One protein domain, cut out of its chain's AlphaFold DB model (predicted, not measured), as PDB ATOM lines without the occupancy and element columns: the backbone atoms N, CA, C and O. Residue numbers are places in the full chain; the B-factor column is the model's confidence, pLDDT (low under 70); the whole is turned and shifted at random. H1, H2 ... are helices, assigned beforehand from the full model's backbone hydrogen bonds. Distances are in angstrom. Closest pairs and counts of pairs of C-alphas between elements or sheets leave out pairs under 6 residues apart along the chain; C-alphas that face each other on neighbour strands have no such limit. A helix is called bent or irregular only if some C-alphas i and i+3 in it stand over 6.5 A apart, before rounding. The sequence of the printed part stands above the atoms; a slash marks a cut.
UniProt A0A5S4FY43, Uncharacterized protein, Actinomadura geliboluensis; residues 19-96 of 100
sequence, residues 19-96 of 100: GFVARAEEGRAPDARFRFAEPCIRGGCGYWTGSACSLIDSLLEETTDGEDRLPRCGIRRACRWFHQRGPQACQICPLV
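AT A GLANCE: This is residues 19 to 96 of the 100 residues of an uncharacterized protein of Actinomadura geliboluensis (UniProt A0A5S4FY43). There is little regular structure: three short helices, H2, H3 and H4, cluster together, and a long unnamed stretch leads to them from H1 at the far end. Residues 63 to 79 loop out from H2 and back to H3. The printed part has 78 residues with four named helices, H1 to H4 in order, and no named strand; it is all helix by class, with 31 residues in helices. It is loose, radius of gyration of the C-alphas 14.5 A, spanning 39 by 32 by 23 A.

HOW THE PARTS SIT: H1, residues 19 to 25, is apart from H2, residues 54 to 62, H3, residues 80 to 85, and H4, residues 87 to 95. H2 and H4 touch, about perpendicular at 77 degrees; their closest C-alphas, Ile 56 and Ala 89, are 6.9 A apart. H2 and H3 are close but not clearly touching, closest C-alphas Ile 56 and Trp 81, 6.3 A. H3 and H4 touch only at the corner, closest C-alphas Phe 82 and Ala 89, 5.7 A. Every O i to N i+4 pair is within hydrogen-bond range in H1, H2 and H3; in H4 2 of 5 are, and 3 of 6 O i to N i+3 pairs.

IN THESE COORDINATES: H1 begins at C-alpha 19 (186.591, 119.983, 184.274) and measures 10.2 A, H2 12.6 A, H3 8.7 A. H4, 14.5 A, ends at C-alpha 95 (179.213, 132.521, 159.335) and is irregular: C-alphas 91 and 94 are 7.3 A apart.

THE WHOLE: The farthest C-alphas, Glu 26 and Ser 51, are 40.6 A apart. The links H1 to H2 and H2 to H3 are long. The printed part has no cut, and no printed residue is under 70 in pLDDT.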
ATOM      1  N   GLY A  19     187.857 120.704 184.345       93.88
ATOM      2  CA  GLY A  19     186.591 119.983 184.274       93.88
ATOM      3  C   GLY A  19     186.050 119.960 182.848       93.88
ATOM      4  O   GLY A  19     185.665 118.898 182.361       93.88
ATOM      5  N   PHE A  20     186.092 121.100 182.152       93.25
ATOM      6  CA  PHE A  20     185.766 121.175 180.731       93.25
ATOM      7  C   PHE A  20     186.627 120.215 179.914       93.25
ATOM      8  O   PHE A  20     186.065 119.450 179.137       93.25
ATOM      9  N   VAL A  21     187.953 120.225 180.093       92.69
ATOM     10  CA  VAL A  21     188.869 119.359 179.329       92.69
ATOM     11  C   VAL A  21     188.512 117.888 179.527       92.69
ATOM     12  O   VAL A  21     188.248 117.203 178.542       92.69
ATOM     13  N   ALA A  22     188.377 117.440 180.780       92.75
ATOM     14  CA  ALA A  22     188.012 116.057 181.086       92.75
ATOM     15  C   ALA A  22     186.691 115.640 180.411       92.75
ATOM     16  O   ALA A  22     186.608 114.576 179.810       92.75
ATOM     17  N   ARG A  23     185.666 116.507 180.436       91.75
ATOM     18  CA  ARG A  23     184.374 116.230 179.779       91.75
ATOM     19  C   ARG A  23     184.437 116.320 178.258       91.75
ATOM     20  O   ARG A  23     183.701 115.631 177.556       91.75
ATOM     21  N   ALA A  24     185.247 117.228 177.729       90.69
ATOM     22  CA  ALA A  24     185.384 117.428 176.299       90.69
ATOM     23  C   ALA A  24     186.092 116.232 175.645       90.69
ATOM     24  O   ALA A  24     185.842 115.968 174.474       90.69
ATOM     25  N   GLU A  25     186.891 115.467 176.379       89.38
ATOM     26  CA  GLU A  25     187.531 114.250 175.867       89.38
ATOM     27  C   GLU A  25     186.571 113.051 175.747       89.38
ATOM     28  O   GLU A  25     186.815 112.156 174.944       89.38
ATOM     29  N   GLU A  26     185.424 113.055 176.438       90.81
ATOM     30  CA  GLU A  26     184.431 111.959 176.438       90.81
ATOM     31  C   GLU A  26     183.619 111.829 175.119       90.81
ATOM     32  O   GLU A  26     182.567 111.189 175.083       90.81
ATOM     33  N   GLY A  27     184.052 112.440 174.009       85.00
ATOM     34  CA  GLY A  27     183.300 112.426 172.749       85.00
ATOM     35  C   GLY A  27     184.119 112.802 171.516       85.00
ATOM     36  O   GLY A  27     185.332 112.632 171.471       85.00
ATOM     37  N   ARG A  28     183.450 113.329 170.475       86.75
ATOM     38  CA  ARG A  28     184.141 113.840 169.271       86.75
ATOM     39  C   ARG A  28     185.157 114.918 169.644       86.75
ATOM     40  O   ARG A  28     184.939 115.635 170.618       86.75
ATOM     41  N   ALA A  29     186.188 115.101 168.821       88.12
ATOM     42  CA  ALA A  29     187.228 116.100 169.061       88.12
ATOM     43  C   ALA A  29     186.636 117.473 169.473       88.12
ATOM     44  O   ALA A  29     185.638 117.908 168.878       88.12
ATOM     45  N   PRO A  30     187.161 118.137 170.521       89.44
ATOM     46  CA  PRO A  30     186.612 119.401 171.013       89.44
ATOM     47  C   PRO A  30     186.518 120.488 169.938       89.44
ATOM     48  O   PRO A  30     185.510 121.185 169.877       89.44
ATOM     49  N   ASP A  31     187.503 120.592 169.047       84.81
ATOM     50  CA  ASP A  31     187.525 121.554 167.937       84.81
ATOM     51  C   ASP A  31     186.459 121.273 166.859       84.81
ATOM     52  O   ASP A  31     186.059 122.182 166.137       84.81
ATOM     53  N   ALA A  32     185.931 120.045 166.790       85.00
ATOM     54  CA  ALA A  32     184.789 119.698 165.941       85.00
ATOM     55  C   ALA A  32     183.430 120.103 166.551       85.00
ATOM     56  O   ALA A  32     182.393 120.011 165.890       85.00
ATOM     57  N   ARG A  33     183.399 120.509 167.827       86.50
ATOM     58  CA  ARG A  33     182.162 120.849 168.560       86.50
ATOM     59  C   ARG A  33     182.140 122.283 169.069       86.50
ATOM     60  O   ARG A  33     181.067 122.890 169.124       86.50
ATOM     61  N   PHE A  34     183.301 122.817 169.429       89.44
ATOM     62  CA  PHE A  34     183.472 124.108 170.072       89.44
ATOM     63  C   PHE A  34     184.375 125.014 169.245       89.44
ATOM     64  O   PHE A  34     185.403 124.600 168.714       89.44
ATOM     65  N   ARG A  35     184.011 126.295 169.207       88.75
ATOM     66  CA  ARG A  35     184.906 127.361 168.775       88.75
ATOM     67  C   ARG A  35     185.504 128.005 170.018       88.75
ATOM     68  O   ARG A  35     184.790 128.655 170.777       88.75
ATOM     69  N   PHE A  36     186.803 127.825 170.208       90.06
ATOM     70  CA  PHE A  36     187.543 128.492 171.273       90.06
ATOM     71  C   PHE A  36     187.869 129.929 170.874       90.06
ATOM     72  O   PHE A  36     188.175 130.211 169.711       90.06
ATOM     73  N   ALA A  37     187.775 130.829 171.846       90.25
ATOM     74  CA  ALA A  37     188.090 132.234 171.682       90.25
ATOM     75  C   ALA A  37     189.231 132.601 172.626       90.25
ATOM     76  O   ALA A  37     189.050 132.613 173.840       90.25
ATOM     77  N   GLU A  38     190.373 132.938 172.042       88.94
ATOM     78  CA  GLU A  38     191.567 133.368 172.761       88.94
ATOM     79  C   GLU A  38     191.752 134.890 172.659       88.94
ATOM     80  O   GLU A  38     191.232 135.524 171.728       88.94
ATOM     81  N   PRO A  39     192.506 135.509 173.586       92.31
ATOM     82  CA  PRO A  39     192.947 136.887 173.433       92.31
ATOM     83  C   PRO A  39     193.667 137.107 172.095       92.31
ATOM     84  O   PRO A  39     194.449 136.279 171.631       92.31
ATOM     85  N   CYS A  40     193.439 138.262 171.469       95.31
ATOM     86  CA  CYS A  40     194.131 138.608 170.232       95.31
ATOM     87  C   CYS A  40     195.622 138.871 170.501       95.31
ATOM     88  O   CYS A  40     195.967 139.838 171.182       95.31
ATOM     89  N   ILE A  41     196.495 138.055 169.903       96.19
ATOM     90  CA  ILE A  41     197.959 138.126 170.066       96.19
ATOM     91  C   ILE A  41     198.644 139.222 169.225       96.19
ATOM     92  O   ILE A  41     199.862 139.379 169.290       96.19
ATOM     93  N   ARG A  42     197.874 140.004 168.451       95.75
ATOM     94  CA  ARG A  42     198.342 141.151 167.646       95.75
ATOM     95  C   ARG A  42     199.560 140.797 166.790       95.75
ATOM     96  O   ARG A  42     199.416 139.971 165.907       95.75
ATOM     97  N   GLY A  43     200.736 141.367 167.065       95.19
ATOM     98  CA  GLY A  43     201.956 141.167 166.276       95.19
ATOM     99  C   GLY A  43     202.411 139.710 166.131       95.19
ATOM    100  O   GLY A  43     203.170 139.419 165.220       95.19
ATOM    101  N   GLY A  44     201.924 138.788 166.970       95.81
ATOM    102  CA  GLY A  44     202.135 137.346 166.785       95.81
ATOM    103  C   GLY A  44     201.193 136.675 165.770       95.81
ATOM    104  O   GLY A  44     201.287 135.472 165.558       95.81
ATOM    105  N   CYS A  45     200.251 137.409 165.175       96.94
ATOM    106  CA  CYS A  45     199.259 136.906 164.225       96.94
ATOM    107  C   CYS A  45     199.580 137.390 162.805       96.94
ATOM    108  O   CYS A  45     199.748 138.586 162.589       96.94
ATOM    109  N   GLY A  46     199.563 136.484 161.821       97.50
ATOM    110  CA  GLY A  46     199.827 136.818 160.412       97.50
ATOM    111  C   GLY A  46     198.810 137.766 159.762       97.50
ATOM    112  O   GLY A  46     199.104 138.365 158.737       97.50
ATOM    113  N   TYR A  47     197.635 137.949 160.371       96.81
ATOM    114  CA  TYR A  47     196.620 138.912 159.924       96.81
ATOM    115  C   TYR A  47     196.736 140.279 160.612       96.81
ATOM    116  O   TYR A  47     195.841 141.114 160.484       96.81
ATOM    117  N   TRP A  48     197.771 140.513 161.416       98.25
ATOM    118  CA  TRP A  48     197.960 141.798 162.077       98.25
ATOM    119  C   TRP A  48     198.767 142.749 161.196       98.25
ATOM    120  O   TRP A  48     199.903 142.460 160.837       98.25
ATOM    121  N   THR A  49     198.207 143.918 160.896       97.88
ATOM    122  CA  THR A  49     198.828 144.927 160.018       97.88
ATOM    123  C   THR A  49     199.783 145.877 160.749       97.88
ATOM    124  O   THR A  49     200.331 146.795 160.151       97.88
ATOM    125  N   GLY A  50     199.952 145.705 162.063       97.12
ATOM    126  CA  GLY A  50     200.660 146.635 162.949       97.12
ATOM    127  C   GLY A  50     199.712 147.385 163.885       97.12
ATOM    128  O   GLY A  50     200.036 147.562 165.059       97.12
ATOM    129  N   SER A  51     198.501 147.706 163.424       96.62
ATOM    130  CA  SER A  51     197.482 148.422 164.211       96.62
ATOM    131  C   SER A  51     196.085 147.792 164.168       96.62
ATOM    132  O   SER A  51     195.270 148.071 165.055       96.62
ATOM    133  N   ALA A  52     195.808 146.924 163.191       97.62
ATOM    134  CA  ALA A  52     194.495 146.333 162.962       97.62
ATOM    135  C   ALA A  52     194.589 144.866 162.515       97.62
ATOM    136  O   ALA A  52     195.648 144.370 162.129       97.62
ATOM    137  N   CYS A  53     193.466 144.156 162.592       98.12
ATOM    138  CA  CYS A  53     193.320 142.814 162.043       98.12
ATOM    139  C   CYS A  53     192.772 142.916 160.615       98.12
ATOM    140  O   CYS A  53     191.631 143.338 160.455       98.12
ATOM    141  N   SER A  54     193.543 142.505 159.606       98.19
ATOM    142  CA  SER A  54     193.097 142.513 158.206       98.19
ATOM    143  C   SER A  54     192.001 141.485 157.929       98.19
ATOM    144  O   SER A  54     191.120 141.735 157.120       98.19
ATOM    145  N   LEU A  55     192.001 140.353 158.643       96.94
ATOM    146  CA  LEU A  55     191.051 139.263 158.405       96.94
ATOM    147  C   LEU A  55     189.588 139.697 158.546       96.94
ATOM    148  O   LEU A  55     188.764 139.320 157.724       96.94
ATOM    149  N   ILE A  56     189.248 140.481 159.573       97.44
ATOM    150  CA  ILE A  56     187.860 140.941 159.728       97.44
ATOM    151  C   ILE A  56     187.460 141.925 158.630       97.44
ATOM    152  O   ILE A  56     186.297 141.957 158.242       97.44
ATOM    153  N   ASP A  57     188.409 142.710 158.127       97.50
ATOM    154  CA  ASP A  57     188.139 143.654 157.051       97.50
ATOM    155  C   ASP A  57     187.854 142.887 155.750       97.50
ATOM    156  O   ASP A  57     186.806 143.113 155.152       97.50
ATOM    157  N   SER A  58     188.680 141.892 155.406       96.81
ATOM    158  CA  SER A  58     188.449 141.012 154.248       96.81
ATOM    159  C   SER A  58     187.131 140.237 154.346       96.81
ATOM    160  O   SER A  58     186.362 140.195 153.394       96.81
ATOM    161  N   LEU A  59     186.805 139.677 155.518       96.06
ATOM    162  CA  LEU A  59     185.542 138.950 155.700       96.06
ATOM    163  C   LEU A  59     184.310 139.846 155.505       96.06
ATOM    164  O   LEU A  59     183.294 139.378 154.998       96.06
ATOM    165  N   LEU A  60     184.378 141.118 155.909       96.25
ATOM    166  CA  LEU A  60     183.286 142.076 155.703       96.25
ATOM    167  C   LEU A  60     183.139 142.506 154.239       96.25
ATOM    168  O   LEU A  60     182.051 142.911 153.849       96.25
ATOM    169  N   GLU A  61     184.208 142.440 153.447       95.62
ATOM    170  CA  GLU A  61     184.155 142.689 152.002       95.62
ATOM    171  C   GLU A  61     183.536 141.503 151.248       95.62
ATOM    172  O   GLU A  61     182.804 141.701 150.280       95.62
ATOM    173  N   GLU A  62     183.787 140.278 151.712       92.69
ATOM    174  CA  GLU A  62     183.309 139.043 151.076       92.69
ATOM    175  C   GLU A  62     181.897 138.619 151.517       92.69
ATOM    176  O   GLU A  62     181.244 137.832 150.830       92.69
ATOM    177  N   THR A  63     181.408 139.112 152.658       90.62
ATOM    178  CA  THR A  63     180.135 138.668 153.246       90.62
ATOM    179  C   THR A  63     179.030 139.701 153.052       90.62
ATOM    180  O   THR A  63     179.095 140.795 153.611       90.62
ATOM    181  N   THR A  64     177.961 139.326 152.348       80.81
ATOM    182  CA  THR A  64     176.763 140.171 152.181       80.81
ATOM    183  C   THR A  64     175.667 139.895 153.214       80.81
ATOM    184  O   THR A  64     174.858 140.780 153.491       80.81
ATOM    185  N   ASP A  65     175.666 138.707 153.829       82.88
ATOM    186  CA  ASP A  65     174.509 138.177 154.569       82.88
ATOM    187  C   ASP A  65     174.788 138.053 156.078       82.88
ATOM    188  O   ASP A  65     175.004 136.971 156.618       82.88
ATOM    189  N   GLY A  66     174.810 139.179 156.791       86.88
ATOM    190  CA  GLY A  66     174.941 139.191 158.253       86.88
ATOM    191  C   GLY A  66     173.627 138.903 158.993       86.88
ATOM    192  O   GLY A  66     172.540 139.094 158.461       86.88
ATOM    193  N   GLU A  67     173.711 138.512 160.267       87.69
ATOM    194  CA  GLU A  67     172.526 138.453 161.136       87.69
ATOM    195  C   GLU A  67     171.931 139.853 161.374       87.69
ATOM    196  O   GLU A  67     172.643 140.795 161.751       87.69
ATOM    197  N   ASP A  68     170.602 139.962 161.301       85.94
ATOM    198  CA  ASP A  68     169.873 141.195 161.628       85.94
ATOM    199  C   ASP A  68     170.035 141.594 163.099       85.94
ATOM    200  O   ASP A  68     170.128 142.776 163.445       85.94
ATOM    201  N   ARG A  69     170.085 140.601 163.999       90.06
ATOM    202  CA  ARG A  69     170.202 140.829 165.441       90.06
ATOM    203  C   ARG A  69     171.506 140.282 165.988       90.06
ATOM    204  O   ARG A  69     171.810 139.099 165.874       90.06
ATOM    205  N   LEU A  70     172.222 141.130 166.725       91.81
ATOM    206  CA  LEU A  70     173.482 140.729 167.337       91.81
ATOM    207  C   LEU A  70     173.291 139.568 168.332       91.81
ATOM    208  O   LEU A  70     172.467 139.668 169.252       91.81
ATOM    209  N   PRO A  71     174.104 138.501 168.237       87.88
ATOM    210  CA  PRO A  71     174.022 137.373 169.157       87.88
ATOM    211  C   PRO A  71     174.430 137.773 170.582       87.88
ATOM    212  O   PRO A  71     175.157 138.747 170.799       87.88
ATOM    213  N   ARG A  72     174.027 137.006 171.601       91.25
ATOM    214  CA  ARG A  72     174.560 137.171 172.967       91.25
ATOM    215  C   ARG A  72     175.971 136.577 173.041       91.25
ATOM    216  O   ARG A  72     176.156 135.423 173.401       91.25
ATOM    217  N   CYS A  73     176.963 137.374 172.655       92.75
ATOM    218  CA  CYS A  73     178.365 136.971 172.592       92.75
ATOM    219  C   CYS A  73     179.102 137.305 173.895       92.75
ATOM    220  O   CYS A  73     179.298 138.476 174.227       92.75
ATOM    221  N   GLY A  74     179.548 136.277 174.617       92.06
ATOM    222  CA  GLY A  74     180.190 136.446 175.921       92.06
ATOM    223  C   GLY A  74     181.601 137.045 175.897       92.06
ATOM    224  O   GLY A  74     182.047 137.585 176.907       92.06
ATOM    225  N   ILE A  75     182.280 137.037 174.745       93.38
ATOM    226  CA  ILE A  75     183.601 137.668 174.583       93.38
ATOM    227  C   ILE A  75     183.528 139.099 174.043       93.38
ATOM    228  O   ILE A  75     184.570 139.732 173.902       93.38
ATOM    229  N   ARG A  76     182.334 139.628 173.718       94.38
ATOM    230  CA  ARG A  76     182.177 140.905 172.984       94.38
ATOM    231  C   ARG A  76     183.027 142.036 173.566       94.38
ATOM    232  O   ARG A  76     183.701 142.728 172.816       94.38
ATOM    233  N   ARG A  77     183.053 142.164 174.897       94.12
ATOM    234  CA  ARG A  77     183.821 143.194 175.620       94.12
ATOM    235  C   ARG A  77     185.336 143.153 175.375       94.12
ATOM    236  O   ARG A  77     185.995 144.172 175.519       94.12
ATOM    237  N   ALA A  78     185.887 141.992 175.028       94.31
ATOM    238  CA  ALA A  78     187.316 141.776 174.793       94.31
ATOM    239  C   ALA A  78     187.631 141.412 173.328       94.31
ATOM    240  O   ALA A  78     188.791 141.225 172.967       94.31
ATOM    241  N   CYS A  79     186.615 141.304 172.470       96.12
ATOM    242  CA  CYS A  79     186.765 140.848 171.094       96.12
ATOM    243  C   CYS A  79     187.425 141.924 170.222       96.12
ATOM    244  O   CYS A  79     186.875 143.011 170.041       96.12
ATOM    245  N   ARG A  80     188.579 141.605 169.618       97.62
ATOM    246  CA  ARG A  80     189.298 142.537 168.736       97.62
ATOM    247  C   ARG A  80     188.448 142.976 167.541       97.62
ATOM    248  O   ARG A  80     188.432 144.162 167.223       97.62
ATOM    249  N   TRP A  81     187.723 142.059 166.910       97.44
ATOM    250  CA  TRP A  81     186.891 142.379 165.748       97.44
ATOM    251  C   TRP A  81     185.771 143.362 166.096       97.44
ATOM    252  O   TRP A  81     185.586 144.348 165.389       97.44
ATOM    253  N   PHE A  82     185.106 143.174 167.242       97.69
ATOM    254  CA  PHE A  82     184.104 144.126 167.728       97.69
ATOM    255  C   PHE A  82     184.720 145.491 168.052       97.69
ATOM    256  O   PHE A  82     184.194 146.512 167.632       97.69
ATOM    257  N   HIS A  83     185.864 145.535 168.738       97.81
ATOM    258  CA  HIS A  83     186.539 146.810 169.009       97.81
ATOM    259  C   HIS A  83     186.996 147.537 167.732       97.81
ATOM    260  O   HIS A  83     187.293 148.722 167.791       97.81
ATOM    261  N   GLN A  84     187.173 146.831 166.605       98.12
ATOM    262  CA  GLN A  84     187.656 147.411 165.342       98.12
ATOM    263  C   GLN A  84     186.508 147.856 164.428       98.12
ATOM    264  O   GLN A  84     186.536 148.972 163.926       98.12
ATOM    265  N   ARG A  85     185.505 146.995 164.211       98.00
ATOM    266  CA  ARG A  85     184.406 147.218 163.247       98.00
ATOM    267  C   ARG A  85     183.021 147.275 163.902       98.00
ATOM    268  O   ARG A  85     182.004 147.339 163.220       98.00
ATOM    269  N   GLY A  86     182.955 147.237 165.231       97.44
ATOM    270  CA  GLY A  86     181.711 147.367 165.982       97.44
ATOM    271  C   GLY A  86     180.703 146.245 165.691       97.44
ATOM    272  O   GLY A  86     181.091 145.087 165.494       97.44
ATOM    273  N   PRO A  87     179.395 146.566 165.688       96.62
ATOM    274  CA  PRO A  87     178.318 145.631 165.371       96.62
ATOM    275  C   PRO A  87     178.498 144.858 164.064       96.62
ATOM    276  O   PRO A  87     178.199 143.668 164.060       96.62
ATOM    277  N   GLN A  88     179.043 145.479 163.012       95.62
ATOM    278  CA  GLN A  88     179.199 144.847 161.694       95.62
ATOM    279  C   GLN A  88     180.018 143.557 161.776       95.62
ATOM    280  O   GLN A  88     179.612 142.524 161.251       95.62
ATOM    281  N   ALA A  89     181.108 143.563 162.553       96.50
ATOM    282  CA  ALA A  89     181.871 142.344 162.798       96.50
ATOM    283  C   ALA A  89     181.035 141.246 163.472       96.50
ATOM    284  O   ALA A  89     181.174 140.071 163.153       96.50
ATOM    285  N   CYS A  90     180.165 141.613 164.417       95.62
ATOM    286  CA  CYS A  90     179.338 140.645 165.136       95.62
ATOM    287  C   CYS A  90     178.224 140.035 164.278       95.62
ATOM    288  O   CYS A  90     177.796 138.928 164.599       95.62
ATOM    289  N   GLN A  91     177.744 140.739 163.250       95.44
ATOM    290  CA  GLN A  91     176.675 140.251 162.371       95.44
ATOM    291  C   GLN A  91     177.145 139.064 161.528       95.44
ATOM    292  O   GLN A  91     176.388 138.119 161.347       95.44
ATOM    293  N   ILE A  92     178.408 139.070 161.096       95.56
ATOM    294  CA  ILE A  92     178.976 137.997 160.270       95.56
ATOM    295  C   ILE A  92     179.641 136.879 161.084       95.56
ATOM    296  O   ILE A  92     179.878 135.794 160.564       95.56
ATOM    297  N   CYS A  93     179.924 137.093 162.378       93.69
ATOM    298  CA  CYS A  93     180.574 136.091 163.234       93.69
ATOM    299  C   CYS A  93     179.961 134.672 163.167       93.69
ATOM    300  O   CYS A  93     180.734 133.718 163.247       93.69
ATOM    301  N   PRO A  94     178.628 134.471 163.056       92.94
ATOM    302  CA  PRO A  94     178.060 133.126 162.952       92.94
ATOM    303  C   PRO A  94     178.440 132.371 161.678       92.94
ATOM    304  O   PRO A  94     178.405 131.141 161.687       92.94
ATOM    305  N   LEU A  95     178.805 133.090 160.618       92.50
ATOM    306  CA  LEU A  95     179.213 132.521 159.335       92.50
ATOM    307  C   LEU A  95     180.686 132.102 159.323       92.50
ATOM    308  O   LEU A  95     181.093 131.273 158.513       92.50
ATOM    309  N   VAL A  96     181.488 132.628 160.255       91.31
ATOM    310  CA  VAL A  96     182.916 132.316 160.369       91.31
ATOM    311  C   VAL A  96     183.096 130.926 160.977       91.31
ATOM    312  O   VAL A  96     183.245 130.746 162.191       91.31
TER     313      VAL A  96